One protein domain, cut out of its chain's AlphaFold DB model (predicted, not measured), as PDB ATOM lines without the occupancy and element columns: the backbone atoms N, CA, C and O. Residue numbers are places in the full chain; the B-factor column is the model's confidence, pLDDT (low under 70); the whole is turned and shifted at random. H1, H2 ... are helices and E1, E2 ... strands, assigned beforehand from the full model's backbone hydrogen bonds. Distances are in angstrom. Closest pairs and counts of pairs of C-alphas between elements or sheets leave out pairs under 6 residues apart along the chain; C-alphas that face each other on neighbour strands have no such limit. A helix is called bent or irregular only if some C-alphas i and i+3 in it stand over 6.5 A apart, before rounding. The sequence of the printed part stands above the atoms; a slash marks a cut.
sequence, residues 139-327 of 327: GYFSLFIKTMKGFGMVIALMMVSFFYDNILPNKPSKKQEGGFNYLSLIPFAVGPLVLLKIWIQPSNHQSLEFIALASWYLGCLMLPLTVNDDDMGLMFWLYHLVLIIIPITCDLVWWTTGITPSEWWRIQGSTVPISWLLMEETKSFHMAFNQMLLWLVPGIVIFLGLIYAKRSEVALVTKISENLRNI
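Overview. This is residues 139 to 327 of the 327 residues of the protein "Signal peptidase I" of Candidatus Bathyarchaeota archaeon (UniProt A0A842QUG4). The long bent helices H7 and H6 run lengthwise with H5 and H4 in an elongated body, where H4, H5, H6a and H7b make an up and down bundle, each running against the one before it in the chain. H2 lies beside H6a, H8 stands across one end, and the looped residues 258 to 282, with the short strand E1, lie at the opposite end. The printed part has 189 residues with eight named helices and one named strand, in the order H1 H2 H3 H4 H5 H6 E1 H7 H8, mostly helix. It is compact, with a radius of gyration of the C-alphas of 18.3 A, and spans 58 by 37 by 25 A.

Arrangement. H7, residues 283 to 311, was assigned as one helix by its hydrogen bonds but is bent, with C-alphas 295 and 298 6.6 A apart; its arms H7a, residues 283 to 295, and H7b, residues 298 to 311, stand at 42 degrees. H5, residues 206 to 226, touches H7b with residues 216 to 225 alone, the same way at a shallow tilt of 9 degrees; their closest C-alphas, of Cys 220 and Phe 303, are 4.7 A apart. H4, residues 182 to 200, forms a hairpin with H5, closest at the C-alphas of Pro 187 and Ser 215, 4.8 A. H6, residues 230 to 257, also assigned as one helix by its hydrogen bonds, is bent, with C-alphas 243 and 246 6.5 A apart; its arms H6a, residues 230 to 243, and H6b, residues 246 to 257, stand at 45 degrees. H6b touches H7a, closest at the C-alphas of Thr 249 and Met 292, 6.0 A. H2, residues 148 to 162, touches H6a, opposite ways at a shallow tilt of 15 degrees, closest at the C-alphas of Ser 161 and Leu 234, 7.3 A. H1, residues 139 to 145, touches residues 246 to 251 of H6b alone, closest at the C-alphas of Tyr 140 and Pro 247, 5.0 A. H8, residues 315 to 325, touches residues 225 to 226 of H5 alone, about perpendicular at 75 degrees, closest at the C-alphas of Leu 225 and Ser 321, 4.7 A. H3, residues 164 to 167, meets H2 only through their link; E1, residues 271 to 273, pairs with no named strand. Every O i to N i+4 pair is within hydrogen-bond range in H1, H2, H6a, H6b, H7a, H7b and H8, against 9 of 15 in H4 and 15 of 17 in H5; H3 is too short for one.

Along the chain. H1 begins at C-alpha 139 (185.247, 360.263, 249.319) and H8 ends at C-alpha 325 (217.956, 353.156, 265.907). H5 is 30.1 A long, H4 27.6 A and H2 20.6 A.

Size, cuts and confidence. The C-alphas farthest apart, of Lys 174 and Gln 268, are 58.1 A apart. The printed part has no cut; the links H3 to H4 and H6 to E1 are long. Mean pLDDT of the printed part is 89.0; residues 172 to 179, 275 to 277 and 327 are under 70.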
ATOM      1  N   GLY A 139     186.662 360.320 248.978       93.06
ATOM      2  CA  GLY A 139     185.247 360.263 249.319       93.06
ATOM      3  C   GLY A 139     184.894 359.066 250.202       93.06
ATOM      4  O   GLY A 139     184.031 359.217 251.070       93.06
ATOM      5  N   TYR A 140     185.604 357.935 250.095       95.06
ATOM      6  CA  TYR A 140     185.371 356.760 250.941       95.06
ATOM      7  C   TYR A 140     185.479 357.056 252.430       95.06
ATOM      8  O   TYR A 140     184.698 356.496 253.194       95.06
ATOM      9  N   PHE A 141     186.371 357.957 252.861       92.12
ATOM     10  CA  PHE A 141     186.433 358.346 254.272       92.12
ATOM     11  C   PHE A 141     185.086 358.910 254.739       92.12
ATOM     12  O   PHE A 141     184.546 358.479 255.758       92.12
ATOM     13  N   SER A 142     184.508 359.823 253.952       91.19
ATOM     14  CA  SER A 142     183.207 360.414 254.263       91.19
ATOM     15  C   SER A 142     182.077 359.382 254.214       91.19
ATOM     16  O   SER A 142     181.196 359.422 255.066       91.19
ATOM     17  N   LEU A 143     182.112 358.422 253.283       92.50
ATOM     18  CA  LEU A 143     181.111 357.353 253.201       92.50
ATOM     19  C   LEU A 143     181.222 356.378 254.375       92.50
ATOM     20  O   LEU A 143     180.217 355.938 254.924       92.50
ATOM     21  N   PHE A 144     182.443 356.065 254.796       92.50
ATOM     22  CA  PHE A 144     182.711 355.131 255.879       92.50
ATOM     23  C   PHE A 144     182.159 355.649 257.210       92.50
ATOM     24  O   PHE A 144     181.431 354.931 257.897       92.50
ATOM     25  N   ILE A 145     182.406 356.921 257.538       91.38
ATOM     26  CA  ILE A 145     181.883 357.546 258.766       91.38
ATOM     27  C   ILE A 145     180.365 357.799 258.730       91.38
ATOM     28  O   ILE A 145     179.779 358.094 259.769       91.38
ATOM     29  N   LYS A 146     179.706 357.670 257.568       89.69
ATOM     30  CA  LYS A 146     178.233 357.692 257.472       89.69
ATOM     31  C   LYS A 146     177.593 356.396 257.956       89.69
ATOM     32  O   LYS A 146     176.397 356.397 258.231       89.69
ATOM     33  N   THR A 147     178.349 355.309 258.065       91.38
ATOM     34  CA  THR A 147     177.851 354.027 258.582       91.38
ATOM     35  C   THR A 147     178.033 353.947 260.097       91.38
ATOM     36  O   THR A 147     178.984 354.512 260.639       91.38
ATOM     37  N   MET A 148     177.147 353.242 260.803       91.38
ATOM     38  CA  MET A 148     177.244 353.095 262.259       91.38
ATOM     39  C   MET A 148     178.510 352.335 262.670       91.38
ATOM     40  O   MET A 148     179.193 352.744 263.608       91.38
ATOM     41  N   LYS A 149     178.853 351.248 261.970       93.19
ATOM     42  CA  LYS A 149     180.055 350.448 262.244       93.19
ATOM     43  C   LYS A 149     181.330 351.182 261.858       93.19
ATOM     44  O   LYS A 149     182.293 351.120 262.615       93.19
ATOM     45  N   GLY A 150     181.342 351.890 260.728       92.69
ATOM     46  CA  GLY A 150     182.497 352.686 260.321       92.69
ATOM     47  C   GLY A 150     182.753 353.843 261.283       92.69
ATOM     48  O   GLY A 150     183.865 353.995 261.788       92.69
ATOM     49  N   PHE A 151     181.703 354.583 261.647       91.94
ATOM     50  CA  PHE A 151     181.774 355.615 262.683       91.94
ATOM     51  C   PHE A 151     182.230 355.047 264.035       91.94
ATOM     52  O   PHE A 151     183.153 355.577 264.656       91.94
ATOM     53  N   GLY A 152     181.644 353.926 264.465       93.62
ATOM     54  CA  GLY A 152     182.021 353.230 265.693       93.62
ATOM     55  C   GLY A 152     183.477 352.757 265.694       93.62
ATOM     56  O   GLY A 152     184.150 352.875 266.716       93.62
ATOM     57  N   MET A 153     183.995 352.289 264.555       93.94
ATOM     58  CA  MET A 153     185.401 351.910 264.402       93.94
ATOM     59  C   MET A 153     186.330 353.115 264.558       93.94
ATOM     60  O   MET A 153     187.318 353.020 265.282       93.94
ATOM     61  N   VAL A 154     186.016 354.253 263.930       91.88
ATOM     62  CA  VAL A 154     186.821 355.477 264.081       91.88
ATOM     63  C   VAL A 154     186.817 355.947 265.536       91.88
ATOM     64  O   VAL A 154     187.884 356.223 266.080       91.88
ATOM     65  N   ILE A 155     185.658 355.949 266.204       91.62
ATOM     66  CA  ILE A 155     185.576 356.259 267.640       91.62
ATOM     67  C   ILE A 155     186.413 355.275 268.461       91.62
ATOM     68  O   ILE A 155     187.156 355.704 269.338       91.62
ATOM     69  N   ALA A 156     186.338 353.973 268.183       92.12
ATOM     70  CA  ALA A 156     187.130 352.972 268.892       92.12
ATOM     71  C   ALA A 156     188.637 353.219 268.733       92.12
ATOM     72  O   ALA A 156     189.364 353.194 269.724       92.12
ATOM     73  N   LEU A 157     189.102 353.530 267.520       90.88
ATOM     74  CA  LEU A 157     190.501 353.880 267.262       90.88
ATOM     75  C   LEU A 157     190.917 355.168 267.991       90.88
ATOM     76  O   LEU A 157     191.990 355.210 268.593       90.88
ATOM     77  N   MET A 158     190.059 356.191 268.007       88.19
ATOM     78  CA  MET A 158     190.301 357.423 268.765       88.19
ATOM     79  C   MET A 158     190.350 357.170 270.276       88.19
ATOM     80  O   MET A 158     191.214 357.716 270.955       88.19
ATOM     81  N   MET A 159     189.473 356.317 270.813       88.19
ATOM     82  CA  MET A 159     189.495 355.933 272.228       88.19
ATOM     83  C   MET A 159     190.772 355.176 272.582       88.19
ATOM     84  O   MET A 159     191.388 355.488 273.596       88.19
ATOM     85  N   VAL A 160     191.207 354.230 271.741       87.06
ATOM     86  CA  VAL A 160     192.499 353.549 271.922       87.06
ATOM     87  C   VAL A 160     193.629 354.572 271.935       87.06
ATOM     88  O   VAL A 160     194.474 354.511 272.816       87.06
ATOM     89  N   SER A 161     193.608 355.551 271.029       83.81
ATOM     90  CA  SER A 161     194.610 356.617 270.973       83.81
ATOM     91  C   SER A 161     194.557 357.603 272.136       83.81
ATOM     92  O   SER A 161     195.558 358.255 272.398       83.81
ATOM     93  N   PHE A 162     193.419 357.767 272.807       82.56
ATOM     94  CA  PHE A 162     193.294 358.652 273.964       82.56
ATOM     95  C   PHE A 162     193.675 357.936 275.264       82.56
ATOM     96  O   PHE A 162     194.340 358.501 276.125       82.56
ATOM     97  N   PHE A 163     193.285 356.667 275.396       85.44
ATOM     98  CA  PHE A 163     193.538 355.847 276.579       85.44
ATOM     99  C   PHE A 163     194.775 354.957 276.449       85.44
ATOM    100  O   PHE A 163     194.973 354.080 277.290       85.44
ATOM    101  N   TYR A 164     195.614 355.153 275.428       84.06
ATOM    102  CA  TYR A 164     196.749 354.262 275.184       84.06
ATOM    103  C   TYR A 164     197.700 354.203 276.385       84.06
ATOM    104  O   TYR A 164     198.193 353.124 276.678       84.06
ATOM    105  N   ASP A 165     197.903 355.297 277.127       80.56
ATOM    106  CA  ASP A 165     198.749 355.302 278.332       80.56
ATOM    107  C   ASP A 165     198.161 354.494 279.497       80.56
ATOM    108  O   ASP A 165     198.908 353.997 280.332       80.56
ATOM    109  N   ASN A 166     196.838 354.312 279.543       84.62
ATOM    110  CA  ASN A 166     196.196 353.439 280.532       84.62
ATOM    111  C   ASN A 166     196.217 351.963 280.102       84.62
ATOM    112  O   ASN A 166     196.102 351.074 280.943       84.62
ATOM    113  N   ILE A 167     196.299 351.703 278.793       83.69
ATOM    114  CA  ILE A 167     196.286 350.355 278.205       83.69
ATOM    115  C   ILE A 167     197.708 349.789 278.115       83.69
ATOM    116  O   ILE A 167     197.924 348.593 278.313       83.69
ATOM    117  N   LEU A 168     198.674 350.637 277.773       82.62
ATOM    118  CA  LEU A 168     200.060 350.264 277.553       82.62
ATOM    119  C   LEU A 168     200.875 350.391 278.849       82.62
ATOM    120  O   LEU A 168     200.591 351.255 279.675       82.62
ATOM    121  N   PRO A 169     201.919 349.563 279.030       81.81
ATOM    122  CA  PRO A 169     202.818 349.681 280.169       81.81
ATOM    123  C   PRO A 169     203.438 351.080 280.244       81.81
ATOM    124  O   PRO A 169     203.649 351.733 279.219       81.81
ATOM    125  N   ASN A 170     203.779 351.516 281.457       80.94
ATOM    126  CA  ASN A 170     204.478 352.783 281.654       80.94
ATOM    127  C   ASN A 170     205.767 352.827 280.829       80.94
ATOM    128  O   ASN A 170     206.467 351.822 280.691       80.94
ATOM    129  N   LYS A 171     206.095 354.014 280.311       72.56
ATOM    130  CA  LYS A 171     207.331 354.223 279.554       72.56
ATOM    131  C   LYS A 171     208.543 353.812 280.408       72.56
ATOM    132  O   LYS A 171     208.579 354.134 281.601       72.56
ATOM    133  N   PRO A 172     209.541 353.125 279.824       66.94
ATOM    134  CA  PRO A 172     210.729 352.715 280.558       66.94
ATOM    135  C   PRO A 172     211.479 353.938 281.104       66.94
ATOM    136  O   PRO A 172     211.575 354.976 280.450       66.94
ATOM    137  N   SER A 173     212.022 353.818 282.320       57.06
ATOM    138  CA  SER A 173     212.698 354.928 283.021       57.06
ATOM    139  C   SER A 173     214.015 355.361 282.367       57.06
ATOM    140  O   SER A 173     214.479 356.485 282.575       57.06
ATOM    141  N   LYS A 174     214.625 354.487 281.556       63.03
ATOM    142  CA  LYS A 174     215.818 354.818 280.779       63.03
ATOM    143  C   LYS A 174     215.431 355.656 279.569       63.03
ATOM    144  O   LYS A 174     214.677 355.218 278.703       63.03
ATOM    145  N   LYS A 175     216.020 356.850 279.486       58.12
ATOM    146  CA  LYS A 175     215.948 357.697 278.298       58.12
ATOM    147  C   LYS A 175     216.557 356.912 277.138       58.12
ATOM    148  O   LYS A 175     217.739 356.592 277.173       58.12
ATOM    149  N   GLN A 176     215.736 356.534 276.165       63.88
ATOM    150  CA  GLN A 176     216.218 355.686 275.088       63.88
ATOM    151  C   GLN A 176     217.152 356.493 274.172       63.88
ATOM    152  O   GLN A 176     216.714 357.470 273.562       63.88
ATOM    153  N   GLU A 177     218.416 356.089 274.070       56.53
ATOM    154  CA  GLU A 177     219.437 356.726 273.226       56.53
ATOM    155  C   GLU A 177     219.306 356.277 271.756       56.53
ATOM    156  O   GLU A 177     218.857 355.166 271.483       56.53
ATOM    157  N   GLY A 178     219.643 357.154 270.803       62.31
ATOM    158  CA  GLY A 178     219.542 356.895 269.354       62.31
ATOM    159  C   GLY A 178     218.623 357.878 268.617       62.31
ATOM    160  O   GLY A 178     217.693 358.432 269.208       62.31
ATOM    161  N   GLY A 179     218.899 358.127 267.334       65.62
ATOM    162  CA  GLY A 179     218.149 359.065 266.489       65.62
ATOM    163  C   GLY A 179     216.841 358.482 265.945       65.62
ATOM    164  O   GLY A 179     216.641 357.270 265.950       65.62
ATOM    165  N   PHE A 180     215.942 359.345 265.464       74.25
ATOM    166  CA  PHE A 180     214.770 358.900 264.709       74.25
ATOM    167  C   PHE A 180     215.198 358.470 263.302       74.25
ATOM    168  O   PHE A 180     215.698 359.288 262.526       74.25
ATOM    169  N   ASN A 181     214.998 357.194 262.971       79.94
ATOM    170  CA  ASN A 181     215.335 356.682 261.653       79.94
ATOM    171  C   ASN A 181     214.213 357.004 260.651       79.94
ATOM    172  O   ASN A 181     213.220 356.283 260.561       79.94
ATOM    173  N   TYR A 182     214.395 358.073 259.868       80.69
ATOM    174  CA  TYR A 182     213.432 358.515 258.851       80.69
ATOM    175  C   TYR A 182     213.112 357.447 257.791       80.69
ATOM    176  O   TYR A 182     212.064 357.539 257.148       80.69
ATOM    177  N   LEU A 183     213.952 356.414 257.613       83.81
ATOM    178  CA  LEU A 183     213.653 355.326 256.680       83.81
ATOM    179  C   LEU A 183     212.399 354.535 257.084       83.81
ATOM    180  O   LEU A 183     211.746 353.957 256.216       83.81
ATOM    181  N   SER A 184     212.003 354.544 258.362       86.62
ATOM    182  CA  SER A 184     210.775 353.875 258.812       86.62
ATOM    183  C   SER A 184     209.490 354.541 258.312       86.62
ATOM    184  O   SER A 184     208.431 353.913 258.337       86.62
ATOM    185  N   LEU A 185     209.577 355.775 257.800       90.06
ATOM    186  CA  LEU A 185     208.455 356.490 257.189       90.06
ATOM    187  C   LEU A 185     208.262 356.154 255.705       90.06
ATOM    188  O   LEU A 185     207.181 356.391 255.168       90.06
ATOM    189  N   ILE A 186     209.268 355.573 255.040       92.31
ATOM    190  CA  ILE A 186     209.219 355.243 253.605       92.31
ATOM    191  C   ILE A 186     207.986 354.400 253.239       92.31
ATOM    192  O   ILE A 186     207.311 354.754 252.269       92.31
ATOM    193  N   PRO A 187     207.614 353.339 253.987       95.75
ATOM    194  CA  PRO A 187     206.453 352.530 253.622       95.75
ATOM    195  C   PRO A 187     205.131 353.315 253.653       95.75
ATOM    196  O   PRO A 187     204.222 353.033 252.875       95.75
ATOM    197  N   PHE A 188     205.039 354.354 254.489       95.81
ATOM    198  CA  PHE A 188     203.862 355.219 254.579       95.81
ATOM    199  C   PHE A 188     203.766 356.219 253.419       95.81
ATOM    200  O   PHE A 188     202.674 356.701 253.124       95.81
ATOM    201  N   ALA A 189     204.857 356.502 252.701       95.88
ATOM    202  CA  ALA A 189     204.812 357.355 251.512       95.88
ATOM    203  C   ALA A 189     204.118 356.674 250.317       95.88
ATOM    204  O   ALA A 189     203.599 357.357 249.435       95.88
ATOM    205  N   VAL A 190     204.061 355.337 250.296       96.69
ATOM    206  CA  VAL A 190     203.492 354.574 249.176       96.69
ATOM    207  C   VAL A 190     202.003 354.869 248.989       96.69
ATOM    208  O   VAL A 190     201.587 355.137 247.869       96.69
ATOM    209  N   GLY A 191     201.209 354.896 250.064       95.25
ATOM    210  CA  GLY A 191     199.770 355.188 249.985       95.25
ATOM    211  C   GLY A 191     199.451 356.527 249.298       95.25
ATOM    212  O   GLY A 191     198.760 356.525 248.280       95.25
ATOM    213  N   PRO A 192     199.999 357.664 249.768       95.56
ATOM    214  CA  PRO A 192     199.832 358.960 249.108       95.56
ATOM    215  C   PRO A 192     200.298 358.983 247.644       95.56
ATOM    216  O   PRO A 192     199.634 359.583 246.801       95.56
ATOM    217  N   LEU A 193     201.407 358.311 247.315       95.06
ATOM    218  CA  LEU A 193     201.886 358.210 245.930       95.06
ATOM    219  C   LEU A 193     200.929 357.407 245.041       95.06
ATOM    220  O   LEU A 193     200.748 357.746 243.872       95.06
ATOM    221  N   VAL A 194     200.294 356.366 245.587       94.56
ATOM    222  CA  VAL A 194     199.256 355.605 244.887       94.56
ATOM    223  C   VAL A 194     198.030 356.478 244.635       94.56
ATOM    224  O   VAL A 194     197.580 356.534 243.496       94.56
ATOM    225  N   LEU A 195     197.558 357.242 245.626       92.94
ATOM    226  CA  LEU A 195     196.449 358.189 245.431       92.94
ATOM    227  C   LEU A 195     196.766 359.234 244.349       92.94
ATOM    228  O   LEU A 195     195.940 359.487 243.471       92.94
ATOM    229  N   LEU A 196     197.984 359.788 244.350       93.00
ATOM    230  CA  LEU A 196     198.440 360.712 243.309       93.00
ATOM    231  C   LEU A 196     198.450 360.047 241.924       93.00
ATOM    232  O   LEU A 196     198.030 360.652 240.939       93.00
ATOM    233  N   LYS A 197     198.898 358.791 241.840       93.00
ATOM    234  CA  LYS A 197     198.890 358.038 240.585       93.00
ATOM    235  C   LYS A 197     197.469 357.770 240.084       93.00
ATOM    236  O   LYS A 197     197.243 357.926 238.892       93.00
ATOM    237  N   ILE A 198     196.523 357.439 240.963       91.75
ATOM    238  CA  ILE A 198     195.100 357.243 240.615       91.75
ATOM    239  C   ILE A 198     194.466 358.556 240.139       91.75
ATOM    240  O   ILE A 198     193.595 358.572 239.264       91.75
ATOM    241  N   TRP A 199     194.924 359.685 240.680       90.00
ATOM    242  CA  TRP A 199     194.440 360.994 240.259       90.00
ATOM    243  C   TRP A 199     194.834 361.303 238.812       90.00
ATOM    244  O   TRP A 199     193.985 361.709 238.021       90.00
ATOM    245  N   ILE A 200     196.092 361.031 238.454       90.06
ATOM    246  CA  ILE A 200     196.631 361.256 237.104       90.06
ATOM    247  C   ILE A 200     196.147 360.180 236.118       90.06
ATOM    248  O   ILE A 200     195.827 360.486 234.972       90.06
ATOM    249  N   GLN A 201     196.099 358.920 236.552       89.06
ATOM    250  CA  GLN A 201     195.741 357.767 235.735       89.06
ATOM    251  C   GLN A 201     194.771 356.846 236.504       89.06
ATOM    252  O   GLN A 201     195.213 355.923 237.192       89.06
ATOM    253  N   PRO A 202     193.449 357.056 236.366       83.75
ATOM    254  CA  PRO A 202     192.429 356.276 237.076       83.75
ATOM    255  C   PRO A 202     192.222 354.843 236.562       83.75
ATOM    256  O   PRO A 202     191.368 354.131 237.070       83.75
ATOM    257  N   SER A 203     192.977 354.377 235.565       81.88
ATOM    258  CA  SER A 203     192.857 353.005 235.060       81.88
ATOM    259  C   SER A 203     193.876 352.053 235.695       81.88
ATOM    260  O   SER A 203     195.030 352.415 235.927       81.88
ATOM    261  N   ASN A 204     193.466 350.798 235.917       79.81
ATOM    262  CA  ASN A 204     194.326 349.677 236.329       79.81
ATOM    263  C   ASN A 204     195.149 349.920 237.616       79.81
ATOM    264  O   ASN A 204     196.340 349.599 237.666       79.81
ATOM    265  N   HIS A 205     194.538 350.475 238.669       86.81
ATOM    266  CA  HIS A 205     195.241 350.804 239.918       86.81
ATOM    267  C   HIS A 205     195.164 349.752 241.033       86.81
ATOM    268  O   HIS A 205     195.957 349.834 241.970       86.81
ATOM    269  N   GLN A 206     194.328 348.719 240.902       89.81
ATOM    270  CA  GLN A 206     194.112 347.703 241.944       89.81
ATOM    271  C   GLN A 206     195.419 347.096 242.497       89.81
ATOM    272  O   GLN A 206     195.594 346.941 243.704       89.81
ATOM    273  N   SER A 207     196.388 346.771 241.630       92.81
ATOM    274  CA  SER A 207     197.676 346.211 242.074       92.81
ATOM    275  C   SER A 207     198.488 347.190 242.929       92.81
ATOM    276  O   SER A 207     199.207 346.770 243.831       92.81
ATOM    277  N   LEU A 208     198.380 348.493 242.660       94.56
ATOM    278  CA  LEU A 208     199.096 349.534 243.397       94.56
ATOM    279  C   LEU A 208     198.519 349.717 244.793       94.56
ATOM    280  O   LEU A 208     199.263 349.942 245.741       94.56
ATOM    281  N   GLU A 209     197.211 349.577 244.936       95.38
ATOM    282  CA  GLU A 209     196.549 349.638 246.232       95.38
ATOM    283  C   GLU A 209     196.907 348.449 247.120       95.38
ATOM    284  O   GLU A 209     197.205 348.636 248.299       95.38
ATOM    285  N   PHE A 210     197.002 347.237 246.558       96.75
ATOM    286  CA  PHE A 210     197.562 346.097 247.291       96.75
ATOM    287  C   PHE A 210     199.013 346.353 247.722       96.75
ATOM    288  O   PHE A 210     199.389 346.005 248.841       96.75
ATOM    289  N   ILE A 211     199.822 346.999 246.873       96.69
ATOM    290  CA  ILE A 211     201.188 347.412 247.229       96.69
ATOM    291  C   ILE A 211     201.169 348.462 248.350       96.69
ATOM    292  O   ILE A 211     201.992 348.376 249.261       96.69
ATOM    293  N   ALA A 212     200.240 349.421 248.332       97.31
ATOM    294  CA  ALA A 212     200.081 350.406 249.400       97.31
ATOM    295  C   ALA A 212     199.698 349.744 250.729       97.31
ATOM    296  O   ALA A 212     200.312 350.043 251.752       97.31
ATOM    297  N   LEU A 213     198.756 348.796 250.710       97.50
ATOM    298  CA  LEU A 213     198.370 348.026 251.890       97.50
ATOM    299  C   LEU A 213     199.552 347.200 252.422       97.50
ATOM    300  O   LEU A 213     199.869 347.279 253.605       97.50
ATOM    301  N   ALA A 214     200.260 346.467 251.559       97.50
ATOM    302  CA  ALA A 214     201.443 345.692 251.947       97.50
ATOM    303  C   ALA A 214     202.570 346.584 252.502       97.50
ATOM    304  O   ALA A 214     203.228 346.230 253.481       97.50
ATOM    305  N   SER A 215     202.765 347.768 251.919       97.62
ATOM    306  CA  SER A 215     203.725 348.757 252.418       97.62
ATOM    307  C   SER A 215     203.306 349.289 253.786       97.62
ATOM    308  O   SER A 215     204.137 349.401 254.683       97.62
ATOM    309  N   TRP A 216     202.015 349.530 254.007       98.00
ATOM    310  CA  TRP A 216     201.516 349.907 255.324       98.00
ATOM    311  C   TRP A 216     201.771 348.822 256.376       98.00
ATOM    312  O   TRP A 216     202.214 349.154 257.469       98.00
ATOM    313  N   TYR A 217     201.624 347.536 256.042       97.94
ATOM    314  CA  TYR A 217     202.019 346.431 256.930       97.94
ATOM    315  C   TYR A 217     203.504 346.475 257.324       97.94
ATOM    316  O   TYR A 217     203.838 346.263 258.492       97.94
ATOM    317  N   LEU A 218     204.400 346.789 256.382       96.69
ATOM    318  CA  LEU A 218     205.818 347.011 256.696       96.69
ATOM    319  C   LEU A 218     206.001 348.219 257.623       96.69
ATOM    320  O   LEU A 218     206.791 348.160 258.564       96.69
ATOM    321  N   GLY A 219     205.237 349.290 257.405       96.00
ATOM    322  CA  GLY A 219     205.184 350.446 258.298       96.00
ATOM    323  C   GLY A 219     204.731 350.081 259.716       96.00
ATOM    324  O   GLY A 219     205.378 350.482 260.684       96.00
ATOM    325  N   CYS A 220     203.684 349.259 259.848       96.44
ATOM    326  CA  CYS A 220     203.177 348.743 261.124       96.44
ATOM    327  C   CYS A 220     204.234 347.952 261.907       96.44
ATOM    328  O   CYS A 220     204.210 347.955 263.135       96.44
ATOM    329  N   LEU A 221     205.168 347.295 261.213       95.12
ATOM    330  CA  LEU A 221     206.290 346.579 261.818       95.12
ATOM    331  C   LEU A 221     207.447 347.518 262.199       95.12
ATOM    332  O   LEU A 221     207.992 347.421 263.295       95.12
ATOM    333  N   MET A 222     207.837 348.421 261.297       92.88
ATOM    334  CA  MET A 222     209.077 349.203 261.416       92.88
ATOM    335  C   MET A 222     208.940 350.441 262.305       92.88
ATOM    336  O   MET A 222     209.846 350.761 263.079       92.88
ATOM    337  N   LEU A 223     207.820 351.158 262.206       92.88
ATOM    338  CA  LEU A 223     207.611 352.411 262.928       92.88
ATOM    339  C   LEU A 223     207.683 352.265 264.461       92.88
ATOM    340  O   LEU A 223     208.461 352.999 265.074       92.88
ATOM    341  N   PRO A 224     206.977 351.314 265.111       92.12
ATOM    342  CA  PRO A 224     207.001 351.226 266.573       92.12
ATOM    343  C   PRO A 224     208.392 350.853 267.115       92.12
ATOM    344  O   PRO A 224     208.747 351.222 268.236       92.12
ATOM    345  N   LEU A 225     209.213 350.178 266.303       90.50
ATOM    346  CA  LEU A 225     210.575 349.770 266.654       90.50
ATOM    347  C   LEU A 225     211.615 350.889 266.498       90.50
ATOM    348  O   LEU A 225     212.680 350.804 267.104       90.50
ATOM    349  N   THR A 226     211.335 351.922 265.705       88.12
ATOM    350  CA  THR A 226     212.317 352.964 265.338       88.12
ATOM    351  C   THR A 226     212.020 354.328 265.950       88.12
ATOM    352  O   THR A 226     212.934 355.129 266.124       88.12
ATOM    353  N   VAL A 227     210.760 354.603 266.290       84.88
ATOM    354  CA  VAL A 227     210.355 355.864 266.914       84.88
ATOM    355  C   VAL A 227     210.811 355.913 268.376       84.88
ATOM    356  O   VAL A 227     210.631 354.954 269.122       84.88
ATOM    357  N   ASN A 228     211.369 357.045 268.806       79.81
ATOM    358  CA  ASN A 228     211.741 357.270 270.210       79.81
ATOM    359  C   ASN A 228     210.530 357.661 271.062       79.81
ATOM    360  O   ASN A 228     210.406 357.235 272.206       79.81
ATOM    361  N   ASP A 229     209.673 358.510 270.497       83.44
ATOM    362  CA  ASP A 229     208.451 358.996 271.121       83.44
ATOM    363  C   ASP A 229     207.247 358.214 270.595       83.44
ATOM    364  O   ASP A 229     206.673 358.542 269.553       83.44
ATOM    365  N   ASP A 230     206.903 357.140 271.301       84.12
ATOM    366  CA  ASP A 230     205.787 356.263 270.948       84.12
ATOM    367  C   ASP A 230     204.477 357.034 270.692       84.12
ATOM    368  O   ASP A 230     203.669 356.585 269.882       84.12
ATOM    369  N   ASP A 231     204.278 358.191 271.332       83.31
ATOM    370  CA  ASP A 231     203.051 358.981 271.222       83.31
ATOM    371  C   ASP A 231     202.969 359.618 269.828       83.31
ATOM    372  O   ASP A 231     201.958 359.511 269.132       83.31
ATOM    373  N   MET A 232     204.079 360.202 269.367       84.62
ATOM    374  CA  MET A 232     204.211 360.710 267.999       84.62
ATOM    375  C   MET A 232     204.026 359.584 266.974       84.62
ATOM    376  O   MET A 232     203.324 359.763 265.976       84.62
ATOM    377  N   GLY A 233     204.638 358.421 267.222       89.56
ATOM    378  CA  GLY A 233     204.534 357.254 266.345       89.56
ATOM    379  C   GLY A 233     203.097 356.746 266.213       89.56
ATOM    380  O   GLY A 233     202.632 356.503 265.100       89.56
ATOM    381  N   LEU A 234     202.381 356.635 267.336       90.69
ATOM    382  CA  LEU A 234     200.977 356.229 267.386       90.69
ATOM    383  C   LEU A 234     200.076 357.223 266.651       90.69
ATOM    384  O   LEU A 234     199.269 356.804 265.821       90.69
ATOM    385  N   MET A 235     200.237 358.525 266.907       89.75
ATOM    386  CA  MET A 235     199.438 359.564 266.252       89.75
ATOM    387  C   MET A 235     199.650 359.563 264.737       89.75
ATOM    388  O   MET A 235     198.681 359.556 263.979       89.75
ATOM    389  N   PHE A 236     200.905 359.520 264.282       92.56
ATOM    390  CA  PHE A 236     201.222 359.449 262.855       92.56
ATOM    391  C   PHE A 236     200.599 358.212 262.195       92.56
ATOM    392  O   PHE A 236     199.938 358.325 261.160       92.56
ATOM    393  N   TRP A 237     200.771 357.040 262.812       94.94
ATOM    394  CA  TRP A 237     200.206 355.792 262.308       94.94
ATOM    395  C   TRP A 237     198.677 355.836 262.243       94.94
ATOM    396  O   TRP A 237     198.099 355.406 261.245       94.94
ATOM    397  N   LEU A 238     198.022 356.404 263.260       93.94
ATOM    398  CA  LEU A 238     196.571 356.540 263.308       93.94
ATOM    399  C   LEU A 238     196.049 357.457 262.198       93.94
ATOM    400  O   LEU A 238     195.100 357.090 261.507       93.94
ATOM    401  N   TYR A 239     196.669 358.623 261.993       92.69
ATOM    402  CA  TYR A 239     196.287 359.520 260.899       92.69
ATOM    403  C   TYR A 239     196.441 358.842 259.541       92.69
ATOM    404  O   TYR A 239     195.555 358.954 258.695       92.69
ATOM    405  N   HIS A 240     197.535 358.106 259.340       95.56
ATOM    406  CA  HIS A 240     197.769 357.382 258.095       95.56
ATOM    407  C   HIS A 240     196.746 356.261 257.876       95.56
ATOM    408  O   HIS A 240     196.153 356.168 256.801       95.56
ATOM    409  N   LEU A 241     196.461 355.469 258.914       96.12
ATOM    410  CA  LEU A 241     195.420 354.444 258.886       96.12
ATOM    411  C   LEU A 241     194.071 355.051 258.482       96.12
ATOM    412  O   LEU A 241     193.437 354.570 257.547       96.12
ATOM    413  N   VAL A 242     193.643 356.114 259.164       93.81
ATOM    414  CA  VAL A 242     192.300 356.679 258.997       93.81
ATOM    415  C   VAL A 242     192.136 357.422 257.671       93.81
ATOM    416  O   VAL A 242     191.113 357.260 257.011       93.81
ATOM    417  N   LEU A 243     193.119 358.233 257.275       92.88
ATOM    418  CA  LEU A 243     192.988 359.127 256.122       92.88
ATOM    419  C   LEU A 243     193.444 358.503 254.802       92.88
ATOM    420  O   LEU A 243     193.039 358.986 253.749       92.88
ATOM    421  N   ILE A 244     194.283 357.465 254.839       95.62
ATOM    422  CA  ILE A 244     194.865 356.862 253.631       95.62
ATOM    423  C   ILE A 244     194.440 355.404 253.494       95.62
ATOM    424  O   ILE A 244     193.866 355.019 252.478       95.62
ATOM    425  N   ILE A 245     194.693 354.585 254.514       97.12
ATOM    426  CA  ILE A 245     194.521 353.135 254.385       97.12
ATOM    427  C   ILE A 245     193.057 352.718 254.438       97.12
ATOM    428  O   ILE A 245     192.670 351.870 253.644       97.12
ATOM    429  N   ILE A 246     192.225 353.327 255.289       96.31
ATOM    430  CA  ILE A 246     190.780 353.055 255.293       96.31
ATOM    431  C   ILE A 246     190.183 353.316 253.897       96.31
ATOM    432  O   ILE A 246     189.624 352.368 253.343       96.31
ATOM    433  N   PRO A 247     190.359 354.501 253.272       96.25
ATOM    434  CA  PRO A 247     189.893 354.738 251.906       96.25
ATOM    435  C   PRO A 247     190.399 353.721 250.876       96.25
ATOM    436  O   PRO A 247     189.590 353.167 250.138       96.25
ATOM    437  N   ILE A 248     191.702 353.410 250.877       96.50
ATOM    438  CA  ILE A 248     192.286 352.396 249.979       96.50
ATOM    439  C   ILE A 248     191.638 351.023 250.205       96.50
ATOM    440  O   ILE A 248     191.302 350.316 249.264       96.50
ATOM    441  N   THR A 249     191.420 350.619 251.458       96.44
ATOM    442  CA  THR A 249     190.767 349.334 251.733       96.44
ATOM    443  C   THR A 249     189.300 349.312 251.330       96.44
ATOM    444  O   THR A 249     188.824 348.256 250.924       96.44
ATOM    445  N   CYS A 250     188.581 350.438 251.395       96.00
ATOM    446  CA  CYS A 250     187.221 350.512 250.869       96.00
ATOM    447  C   CYS A 250     187.190 350.274 249.351       96.00
ATOM    448  O   CYS A 250     186.355 349.497 248.887       96.00
ATOM    449  N   ASP A 251     188.107 350.893 248.601       95.44
ATOM    450  CA  ASP A 251     188.205 350.719 247.146       95.44
ATOM    451  C   ASP A 251     188.612 349.282 246.775       95.44
ATOM    452  O   ASP A 251     187.927 348.609 246.003       95.44
ATOM    453  N   LEU A 252     189.631 348.725 247.441       95.75
ATOM    454  CA  LEU A 252     190.010 347.317 247.285       95.75
ATOM    455  C   LEU A 252     188.850 346.348 247.577       95.75
ATOM    456  O   LEU A 252     188.732 345.308 246.918       95.75
ATOM    457  N   VAL A 253     187.991 346.643 248.560       95.88
ATOM    458  CA  VAL A 253     186.819 345.803 248.850       95.88
ATOM    459  C   VAL A 253     185.840 345.823 247.689       95.88
ATOM    460  O   VAL A 253     185.365 344.755 247.303       95.88
ATOM    461  N   TRP A 254     185.588 346.980 247.080       94.44
ATOM    462  CA  TRP A 254     184.790 347.038 245.858       94.44
ATOM    463  C   TRP A 254     185.413 346.180 244.745       94.44
ATOM    464  O   TRP A 254     184.735 345.295 244.226       94.44
ATOM    465  N   TRP A 255     186.710 346.321 244.455       92.38
ATOM    466  CA  TRP A 255     187.372 345.538 243.399       92.38
ATOM    467  C   TRP A 255     187.370 344.024 243.628       92.38
ATOM    468  O   TRP A 255     187.393 343.245 242.677       92.38
ATOM    469  N   THR A 256     187.389 343.589 244.888       94.38
ATOM    470  CA  THR A 256     187.474 342.163 245.246       94.38
ATOM    471  C   THR A 256     186.124 341.496 245.460       94.38
ATOM    472  O   THR A 256     185.999 340.299 245.215       94.38
ATOM    473  N   THR A 257     185.123 342.243 245.925       94.88
ATOM    474  CA  THR A 257     183.802 341.697 246.277       94.88
ATOM    475  C   THR A 257     182.703 342.107 245.302       94.88
ATOM    476  O   THR A 257     181.650 341.477 245.286       94.88
ATOM    477  N   GLY A 258     182.926 343.155 244.503       94.50
ATOM    478  CA  GLY A 258     181.907 343.787 243.667       94.50
ATOM    479  C   GLY A 258     180.930 344.681 244.436       94.50
ATOM    480  O   GLY A 258     180.078 345.295 243.806       94.50
ATOM    481  N   ILE A 259     181.051 344.785 245.767       95.50
ATOM    482  CA  ILE A 259     180.129 345.563 246.604       95.50
ATOM    483  C   ILE A 259     180.524 347.038 246.569       95.50
ATOM    484  O   ILE A 259     181.564 347.430 247.105       95.50
ATOM    485  N   THR A 260     179.671 347.872 245.983       94.88
ATOM    486  CA  THR A 260     179.881 349.329 245.937       94.88
ATOM    487  C   THR A 260     179.233 350.038 247.135       94.88
ATOM    488  O   THR A 260     178.314 349.491 247.752       94.88
ATOM    489  N   PRO A 261     179.630 351.280 247.471       94.00
ATOM    490  CA  PRO A 261     178.941 352.083 248.476       94.00
ATOM    491  C   PRO A 261     177.454 352.320 248.210       94.00
ATOM    492  O   PRO A 261     176.701 352.505 249.159       94.00
ATOM    493  N   SER A 262     177.005 352.254 246.954       92.75
ATOM    494  CA  SER A 262     175.577 352.325 246.618       92.75
ATOM    495  C   SER A 262     174.757 351.183 247.222       92.75
ATOM    496  O   SER A 262     173.557 351.322 247.430       92.75
ATOM    497  N   GLU A 263     175.409 350.078 247.585       93.94
ATOM    498  CA  GLU A 263     174.784 348.948 248.265       93.94
ATOM    499  C   GLU A 263     174.914 349.028 249.785       93.94
ATOM    500  O   GLU A 263     174.409 348.144 250.477       93.94
ATOM    501  N   TRP A 264     175.610 350.026 250.345       93.25
ATOM    502  CA  TRP A 264     175.888 350.057 251.783       93.25
ATOM    503  C   TRP A 264     174.657 350.408 252.631       93.25
ATOM    504  O   TRP A 264     174.558 350.004 253.792       93.25
ATOM    505  N   TRP A 265     173.703 351.119 252.039       90.38
ATOM    506  CA  TRP A 265     172.454 351.576 252.648       90.38
ATOM    507  C   TRP A 265     171.297 351.442 251.645       90.38
ATOM    508  O   TRP A 265     171.468 350.926 250.545       90.38
ATOM    509  N   ARG A 266     170.087 351.868 252.028       84.81
ATOM    510  CA  ARG A 266     168.882 351.729 251.183       84.81
ATOM    511  C   ARG A 266     168.636 352.868 250.190       84.81
ATOM    512  O   ARG A 266     167.867 352.679 249.254       84.81
ATOM    513  N   ILE A 267     169.229 354.039 250.412       79.25
ATOM    514  CA  ILE A 267     169.153 355.180 249.489       79.25
ATOM    515  C   ILE A 267     169.804 354.807 248.153       79.25
ATOM    516  O   ILE A 267     170.957 354.379 248.126       79.25
ATOM    517  N   GLN A 268     169.054 354.985 247.069       80.81
ATOM    518  CA  GLN A 268     169.503 354.740 245.700       80.81
ATOM    519  C   GLN A 268     170.134 356.001 245.099       80.81
ATOM    520  O   GLN A 268     169.884 357.114 245.562       80.81
ATOM    521  N   GLY A 269     170.971 355.809 244.082       80.81
ATOM    522  CA  GLY A 269     171.669 356.874 243.365       80.81
ATOM    523  C   GLY A 269     173.076 356.455 242.956       80.81
ATOM    524  O   GLY A 269     173.577 355.405 243.369       80.81
ATOM    525  N   SER A 270     173.728 357.281 242.141       76.25
ATOM    526  CA  SER A 270     175.143 357.099 241.799       76.25
ATOM    527  C   SER A 270     176.062 358.074 242.530       76.25
ATOM    528  O   SER A 270     177.270 357.838 242.569       76.25
ATOM    529  N   THR A 271     175.513 359.109 243.179       84.12
ATOM    530  CA  THR A 271     176.245 360.004 244.090       84.12
ATOM    531  C   THR A 271     175.450 360.324 245.351       84.12
ATOM    532  O   THR A 271     174.229 360.193 245.372       84.12
ATOM    533  N   VAL A 272     176.141 360.754 246.411       85.69
ATOM    534  CA  VAL A 272     175.499 361.254 247.638       85.69
ATOM    535  C   VAL A 272     176.114 362.568 248.132       85.69
ATOM    536  O   VAL A 272     177.339 362.738 248.072       85.69
ATOM    537  N   PRO A 273     175.300 363.479 248.700       82.56
ATOM    538  CA  PRO A 273     175.798 364.643 249.423       82.56
ATOM    539  C   PRO A 273     176.536 364.281 250.723       82.56
ATOM    540  O   PRO A 273     176.276 363.275 251.398       82.56
ATOM    541  N   ILE A 274     177.426 365.176 251.157       76.56
ATOM    542  CA  ILE A 274     178.244 364.991 252.370       76.56
ATOM    543  C   ILE A 274     177.422 365.163 253.664       76.56
ATOM    544  O   ILE A 274     177.819 364.655 254.707       76.56
ATOM    545  N   SER A 275     176.237 365.771 253.613       69.62
ATOM    546  CA  SER A 275     175.453 366.194 254.788       69.62
ATOM    547  C   SER A 275     174.798 365.081 255.620       69.62
ATOM    548  O   SER A 275     174.555 365.287 256.805       69.62
ATOM    549  N   TRP A 276     174.490 363.917 255.045       63.16
ATOM    550  CA  TRP A 276     173.796 362.840 255.772       63.16
ATOM    551  C   TRP A 276     174.730 362.078 256.720       63.16
ATOM    552  O   TRP A 276     175.837 361.753 256.314       63.16
ATOM    553  N   LEU A 277     174.317 361.749 257.945       68.56
ATOM    554  CA  LEU A 277     175.125 360.982 258.908       68.56
ATOM    555  C   LEU A 277     174.309 359.793 259.444       68.56
ATOM    556  O   LEU A 277     173.110 359.942 259.655       68.56
ATOM    557  N   LEU A 278     174.963 358.653 259.695       77.81
ATOM    558  CA  LEU A 278     174.391 357.440 260.309       77.81
ATOM    559  C   LEU A 278     173.201 356.840 259.541       77.81
ATOM    560  O   LEU A 278     172.053 356.902 259.973       77.81
ATOM    561  N   MET A 279     173.495 356.215 258.402       81.56
ATOM    562  CA  MET A 279     172.502 355.517 257.580       81.56
ATOM    563  C   MET A 279     172.230 354.087 258.068       81.56
ATOM    564  O   MET A 279     173.103 353.438 258.647       81.56
ATOM    565  N   GLU A 280     171.023 353.577 257.791       86.69
ATOM    566  CA  GLU A 280     170.680 352.171 258.036       86.69
ATOM    567  C   GLU A 280     171.491 351.262 257.100       86.69
ATOM    568  O   GLU A 280     171.368 351.324 255.875       86.69
ATOM    569  N   GLU A 281     172.322 350.415 257.700       91.44
ATOM    570  CA  GLU A 281     173.260 349.537 257.007       91.44
ATOM    571  C   GLU A 281     172.589 348.297 256.401       91.44
ATOM    572  O   GLU A 281     171.721 347.667 257.011       91.44
ATOM    573  N   THR A 282     173.052 347.876 255.225       94.62
ATOM    574  CA  THR A 282     172.603 346.637 254.574       94.62
ATOM    575  C   THR A 282     173.459 345.421 254.952       94.62
ATOM    576  O   THR A 282     174.531 345.514 255.555       94.62
ATOM    577  N   LYS A 283     173.016 344.235 254.514       94.69
ATOM    578  CA  LYS A 283     173.824 343.006 254.582       94.69
ATOM    579  C   LYS A 283     175.086 343.092 253.715       94.69
ATOM    580  O   LYS A 283     176.131 342.614 254.152       94.69
ATOM    581  N   SER A 284     175.002 343.715 252.534       95.25
ATOM    582  CA  SER A 284     176.157 343.927 251.653       95.25
ATOM    583  C   SER A 284     177.218 344.780 252.345       95.25
ATOM    584  O   SER A 284     178.388 344.404 252.354       95.25
ATOM    585  N   PHE A 285     176.811 345.850 253.043       95.38
ATOM    586  CA  PHE A 285     177.743 346.621 253.866       95.38
ATOM    587  C   PHE A 285     178.426 345.754 254.923       95.38
ATOM    588  O   PHE A 285     179.632 345.851 255.107       95.38
ATOM    589  N   HIS A 286     177.693 344.881 255.619       95.56
ATOM    590  CA  HIS A 286     178.294 344.034 256.657       95.56
ATOM    591  C   HIS A 286     179.341 343.073 256.091       95.56
ATOM    592  O   HIS A 286     180.358 342.847 256.743       95.56
ATOM    593  N   MET A 287     179.126 342.543 254.885       96.56
ATOM    594  CA  MET A 287     180.117 341.723 254.182       96.56
ATOM    595  C   MET A 287     181.350 342.549 253.798       96.56
ATOM    596  O   MET A 287     182.467 342.150 254.125       96.56
ATOM    597  N   ALA A 288     181.143 343.722 253.192       96.38
ATOM    598  CA  ALA A 288     182.212 344.649 252.831       96.38
ATOM    599  C   ALA A 288     183.040 345.074 254.059       96.38
ATOM    600  O   ALA A 288     184.263 344.966 254.063       96.38
ATOM    601  N   PHE A 289     182.373 345.469 255.142       96.62
ATOM    602  CA  PHE A 289     182.999 345.883 256.394       96.62
ATOM    603  C   PHE A 289     183.820 344.757 257.034       96.62
ATOM    604  O   PHE A 289     184.947 344.982 257.468       96.62
ATOM    605  N   ASN A 290     183.304 343.525 257.054       96.81
ATOM    606  CA  ASN A 290     184.057 342.378 257.564       96.81
ATOM    607  C   ASN A 290     185.305 342.089 256.715       96.81
ATOM    608  O   ASN A 290     186.357 341.774 257.271       96.81
ATOM    609  N   GLN A 291     185.211 342.234 255.389       96.88
ATOM    610  CA  GLN A 291     186.364 342.101 254.498       96.88
ATOM    611  C   GLN A 291     187.411 343.193 254.763       96.88
ATOM    612  O   GLN A 291     188.601 342.889 254.833       96.88
ATOM    613  N   MET A 292     186.986 344.440 254.994       96.38
ATOM    614  CA  MET A 292     187.897 345.515 255.411       96.38
ATOM    615  C   MET A 292     188.597 345.172 256.730       96.38
ATOM    616  O   MET A 292     189.816 345.296 256.834       96.38
ATOM    617  N   LEU A 293     187.853 344.706 257.739       96.44
ATOM    618  CA  LEU A 293     188.434 344.326 259.028       96.44
ATOM    619  C   LEU A 293     189.470 343.211 258.887       96.44
ATOM    620  O   LEU A 293     190.512 343.277 259.539       96.44
ATOM    621  N   LEU A 294     189.234 342.230 258.012       96.88
ATOM    622  CA  LEU A 294     190.195 341.159 257.741       96.88
ATOM    623  C   LEU A 294     191.549 341.704 257.258       96.88
ATOM    624  O   LEU A 294     192.589 341.132 257.576       96.88
ATOM    625  N   TRP A 295     191.548 342.817 256.523       96.44
ATOM    626  CA  TRP A 295     192.763 343.462 256.024       96.44
ATOM    627  C   TRP A 295     193.355 344.506 256.963       96.44
ATOM    628  O   TRP A 295     194.564 344.716 256.924       96.44
ATOM    629  N   LEU A 296     192.553 345.164 257.798       97.06
ATOM    630  CA  LEU A 296     193.029 346.227 258.686       97.06
ATOM    631  C   LEU A 296     193.485 345.687 260.045       97.06
ATOM    632  O   LEU A 296     194.551 346.061 260.537       97.06
ATOM    633  N   VAL A 297     192.703 344.790 260.653       96.12
ATOM    634  CA  VAL A 297     192.918 344.320 262.031       96.12
ATOM    635  C   VAL A 297     194.290 343.670 262.235       96.12
ATOM    636  O   VAL A 297     194.930 344.015 263.228       96.12
ATOM    637  N   PRO A 298     194.812 342.802 261.344       97.56
ATOM    638  CA  PRO A 298     196.131 342.214 261.563       97.56
ATOM    639  C   PRO A 298     197.241 343.275 261.630       97.56
ATOM    640  O   PRO A 298     198.098 343.201 262.506       97.56
ATOM    641  N   GLY A 299     197.190 344.304 260.776       96.94
ATOM    642  CA  GLY A 299     198.138 345.423 260.812       96.94
ATOM    643  C   GLY A 299     198.033 346.249 262.099       96.94
ATOM    644  O   GLY A 299     199.055 346.574 262.704       96.94
ATOM    645  N   ILE A 300     196.805 346.512 262.562       95.81
ATOM    646  CA  ILE A 300     196.528 347.189 263.842       95.81
ATOM    647  C   ILE A 300     197.111 346.398 265.020       95.81
ATOM    648  O   ILE A 300     197.789 346.968 265.876       95.81
ATOM    649  N   VAL A 301     196.890 345.083 265.050       95.75
ATOM    650  CA  VAL A 301     197.392 344.195 266.106       95.75
ATOM    651  C   VAL A 301     198.919 344.133 266.100       95.75
ATOM    652  O   VAL A 301     199.520 344.195 267.171       95.75
ATOM    653  N   ILE A 302     199.554 344.058 264.923       96.31
ATOM    654  CA  ILE A 302     201.021 344.092 264.800       96.31
ATOM    655  C   ILE A 302     201.571 345.387 265.400       96.31
ATOM    656  O   ILE A 302     202.442 345.338 266.266       96.31
ATOM    657  N   PHE A 303     201.041 346.538 264.980       95.75
ATOM    658  CA  PHE A 303     201.537 347.836 265.423       95.75
ATOM    659  C   PHE A 303     201.392 348.022 266.941       95.75
ATOM    660  O   PHE A 303     202.379 348.265 267.640       95.75
ATOM    661  N   LEU A 304     200.178 347.837 267.473       93.50
ATOM    662  CA  LEU A 304     199.905 348.007 268.903       93.50
ATOM    663  C   LEU A 304     200.632 346.961 269.760       93.50
ATOM    664  O   LEU A 304     201.145 347.288 270.830       93.50
ATOM    665  N   GLY A 305     200.728 345.719 269.279       93.38
ATOM    666  CA  GLY A 305     201.446 344.642 269.959       93.38
ATOM    667  C   GLY A 305     202.946 344.910 270.074       93.38
ATOM    668  O   GLY A 305     203.541 344.619 271.111       93.38
ATOM    669  N   LEU A 306     203.563 345.516 269.054       94.19
ATOM    670  CA  LEU A 306     204.975 345.902 269.099       94.19
ATOM    671  C   LEU A 306     205.226 347.073 270.047       94.19
ATOM    672  O   LEU A 306     206.204 347.027 270.792       94.19
ATOM    673  N   ILE A 307     204.342 348.079 270.079       91.50
ATOM    674  CA  ILE A 307     204.428 349.155 271.082       91.50
ATOM    675  C   ILE A 307     204.321 348.564 272.490       91.50
ATOM    676  O   ILE A 307     205.150 348.866 273.349       91.50
ATOM    677  N   TYR A 308     203.345 347.682 272.718       91.38
ATOM    678  CA  TYR A 308     203.174 347.004 273.999       91.38
ATOM    679  C   TYR A 308     204.435 346.227 274.396       91.38
ATOM    680  O   TYR A 308     204.983 346.447 275.474       91.38
ATOM    681  N   ALA A 309     204.952 345.372 273.509       91.62
ATOM    682  CA  ALA A 309     206.129 344.552 273.785       91.62
ATOM    683  C   ALA A 309     207.397 345.389 274.030       91.62
ATOM    684  O   ALA A 309     208.215 345.035 274.881       91.62
ATOM    685  N   LYS A 310     207.550 346.511 273.318       89.06
ATOM    686  CA  LYS A 310     208.637 347.473 273.530       89.06
ATOM    687  C   LYS A 310     208.529 348.145 274.900       89.06
ATOM    688  O   LYS A 310     209.524 348.212 275.614       89.06
ATOM    689  N   ARG A 311     207.333 348.598 275.299       87.50
ATOM    690  CA  ARG A 311     207.090 349.207 276.623       87.50
ATOM    691  C   ARG A 311     207.218 348.206 277.772       87.50
ATOM    692  O   ARG A 311     207.649 348.582 278.853       87.50
ATOM    693  N   SER A 312     206.911 346.930 277.539       88.88
ATOM    694  CA  SER A 312     207.147 345.836 278.493       88.88
ATOM    695  C   SER A 312     208.612 345.381 278.588       88.88
ATOM    696  O   SER A 312     208.874 344.385 279.256       88.88
ATOM    697  N   GLU A 313     209.552 346.045 277.906       87.19
ATOM    698  CA  GLU A 313     210.978 345.681 277.879       87.19
ATOM    699  C   GLU A 313     211.231 344.217 277.453       87.19
ATOM    700  O   GLU A 313     212.149 343.547 277.932       87.19
ATOM    701  N   VAL A 314     210.431 343.690 276.514       90.69
ATOM    702  CA  VAL A 314     210.665 342.347 275.960       90.69
ATOM    703  C   VAL A 314     212.043 342.329 275.293       90.69
ATOM    704  O   VAL A 314     212.293 343.069 274.341       90.69
ATOM    705  N   ALA A 315     212.941 341.466 275.780       87.81
ATOM    706  CA  ALA A 315     214.366 341.496 275.434       87.81
ATOM    707  C   ALA A 315     214.638 341.455 273.920       87.81
ATOM    708  O   ALA A 315     215.476 342.201 273.415       87.81
ATOM    709  N   LEU A 316     213.905 340.612 273.181       90.88
ATOM    710  CA  LEU A 316     214.043 340.503 271.727       90.88
ATOM    711  C   LEU A 316     213.655 341.809 271.016       90.88
ATOM    712  O   LEU A 316     214.401 342.289 270.167       90.88
ATOM    713  N   VAL A 317     212.508 342.388 271.381       89.81
ATOM    714  CA  VAL A 317     211.972 343.612 270.765       89.81
ATOM    715  C   VAL A 317     212.866 344.806 271.076       89.81
ATOM    716  O   VAL A 317     213.196 345.578 270.180       89.81
ATOM    717  N   THR A 318     213.324 344.911 272.324       86.00
ATOM    718  CA  THR A 318     214.217 345.984 272.777       86.00
ATOM    719  C   THR A 318     215.550 345.937 272.032       86.00
ATOM    720  O   THR A 318     215.963 346.940 271.458       86.00
ATOM    721  N   LYS A 319     216.166 344.752 271.913       88.25
ATOM    722  CA  LYS A 319     217.418 344.568 271.162       88.25
ATOM    723  C   LYS A 319     217.275 344.919 269.678       88.25
ATOM    724  O   LYS A 319     218.172 345.522 269.094       88.25
ATOM    725  N   ILE A 320     216.164 344.530 269.050       88.81
ATOM    726  CA  ILE A 320     215.890 344.880 267.648       88.81
ATOM    727  C   ILE A 320     215.710 346.397 267.506       88.81
ATOM    728  O   ILE A 320     216.284 346.988 266.595       88.81
ATOM    729  N   SER A 321     214.956 347.022 268.412       86.12
ATOM    730  CA  SER A 321     214.726 348.470 268.419       86.12
ATOM    731  C   SER A 321     216.033 349.256 268.571       86.12
ATOM    732  O   SER A 321     216.289 350.165 267.785       86.12
ATOM    733  N   GLU A 322     216.898 348.868 269.512       85.50
ATOM    734  CA  GLU A 322     218.219 349.482 269.705       85.50
ATOM    735  C   GLU A 322     219.086 349.369 268.446       85.50
ATOM    736  O   GLU A 322     219.661 350.359 267.999       85.50
ATOM    737  N   ASN A 323     219.137 348.188 267.823       85.94
ATOM    738  CA  ASN A 323     219.898 347.994 266.591       85.94
ATOM    739  C   ASN A 323     219.389 348.885 265.452       85.94
ATOM    740  O   ASN A 323     220.193 349.508 264.769       85.94
ATOM    741  N   LEU A 324     218.071 348.966 265.250       84.75
ATOM    742  CA  LEU A 324     217.476 349.749 264.160       84.75
ATOM    743  C   LEU A 324     217.627 351.265 264.341       84.75
ATOM    744  O   LEU A 324     217.610 351.999 263.357       84.75
ATOM    745  N   ARG A 325     217.764 351.734 265.583       80.31
ATOM    746  CA  ARG A 325     217.956 353.156 265.907       80.31
ATOM    747  C   ARG A 325     219.408 353.620 265.836       80.31
ATOM    748  O   ARG A 325     219.657 354.822 265.807       80.31
ATOM    749  N   ASN A 326     220.343 352.673 265.830       76.25
ATOM    750  CA  ASN A 326     221.779 352.924 265.716       76.25
ATOM    751  C   ASN A 326     222.295 352.831 264.265       76.25
ATOM    752  O   ASN A 326     223.494 353.008 264.045       76.25
ATOM    753  N   ILE A 327     221.409 352.544 263.301       66.56
ATOM    754  CA  ILE A 327     221.655 352.552 261.847       66.56
ATOM    755  C   ILE A 327     221.156 353.875 261.274       66.56
ATOM    756  O   ILE A 327     221.919 354.494 260.501       66.56
TER     757      ILE A 327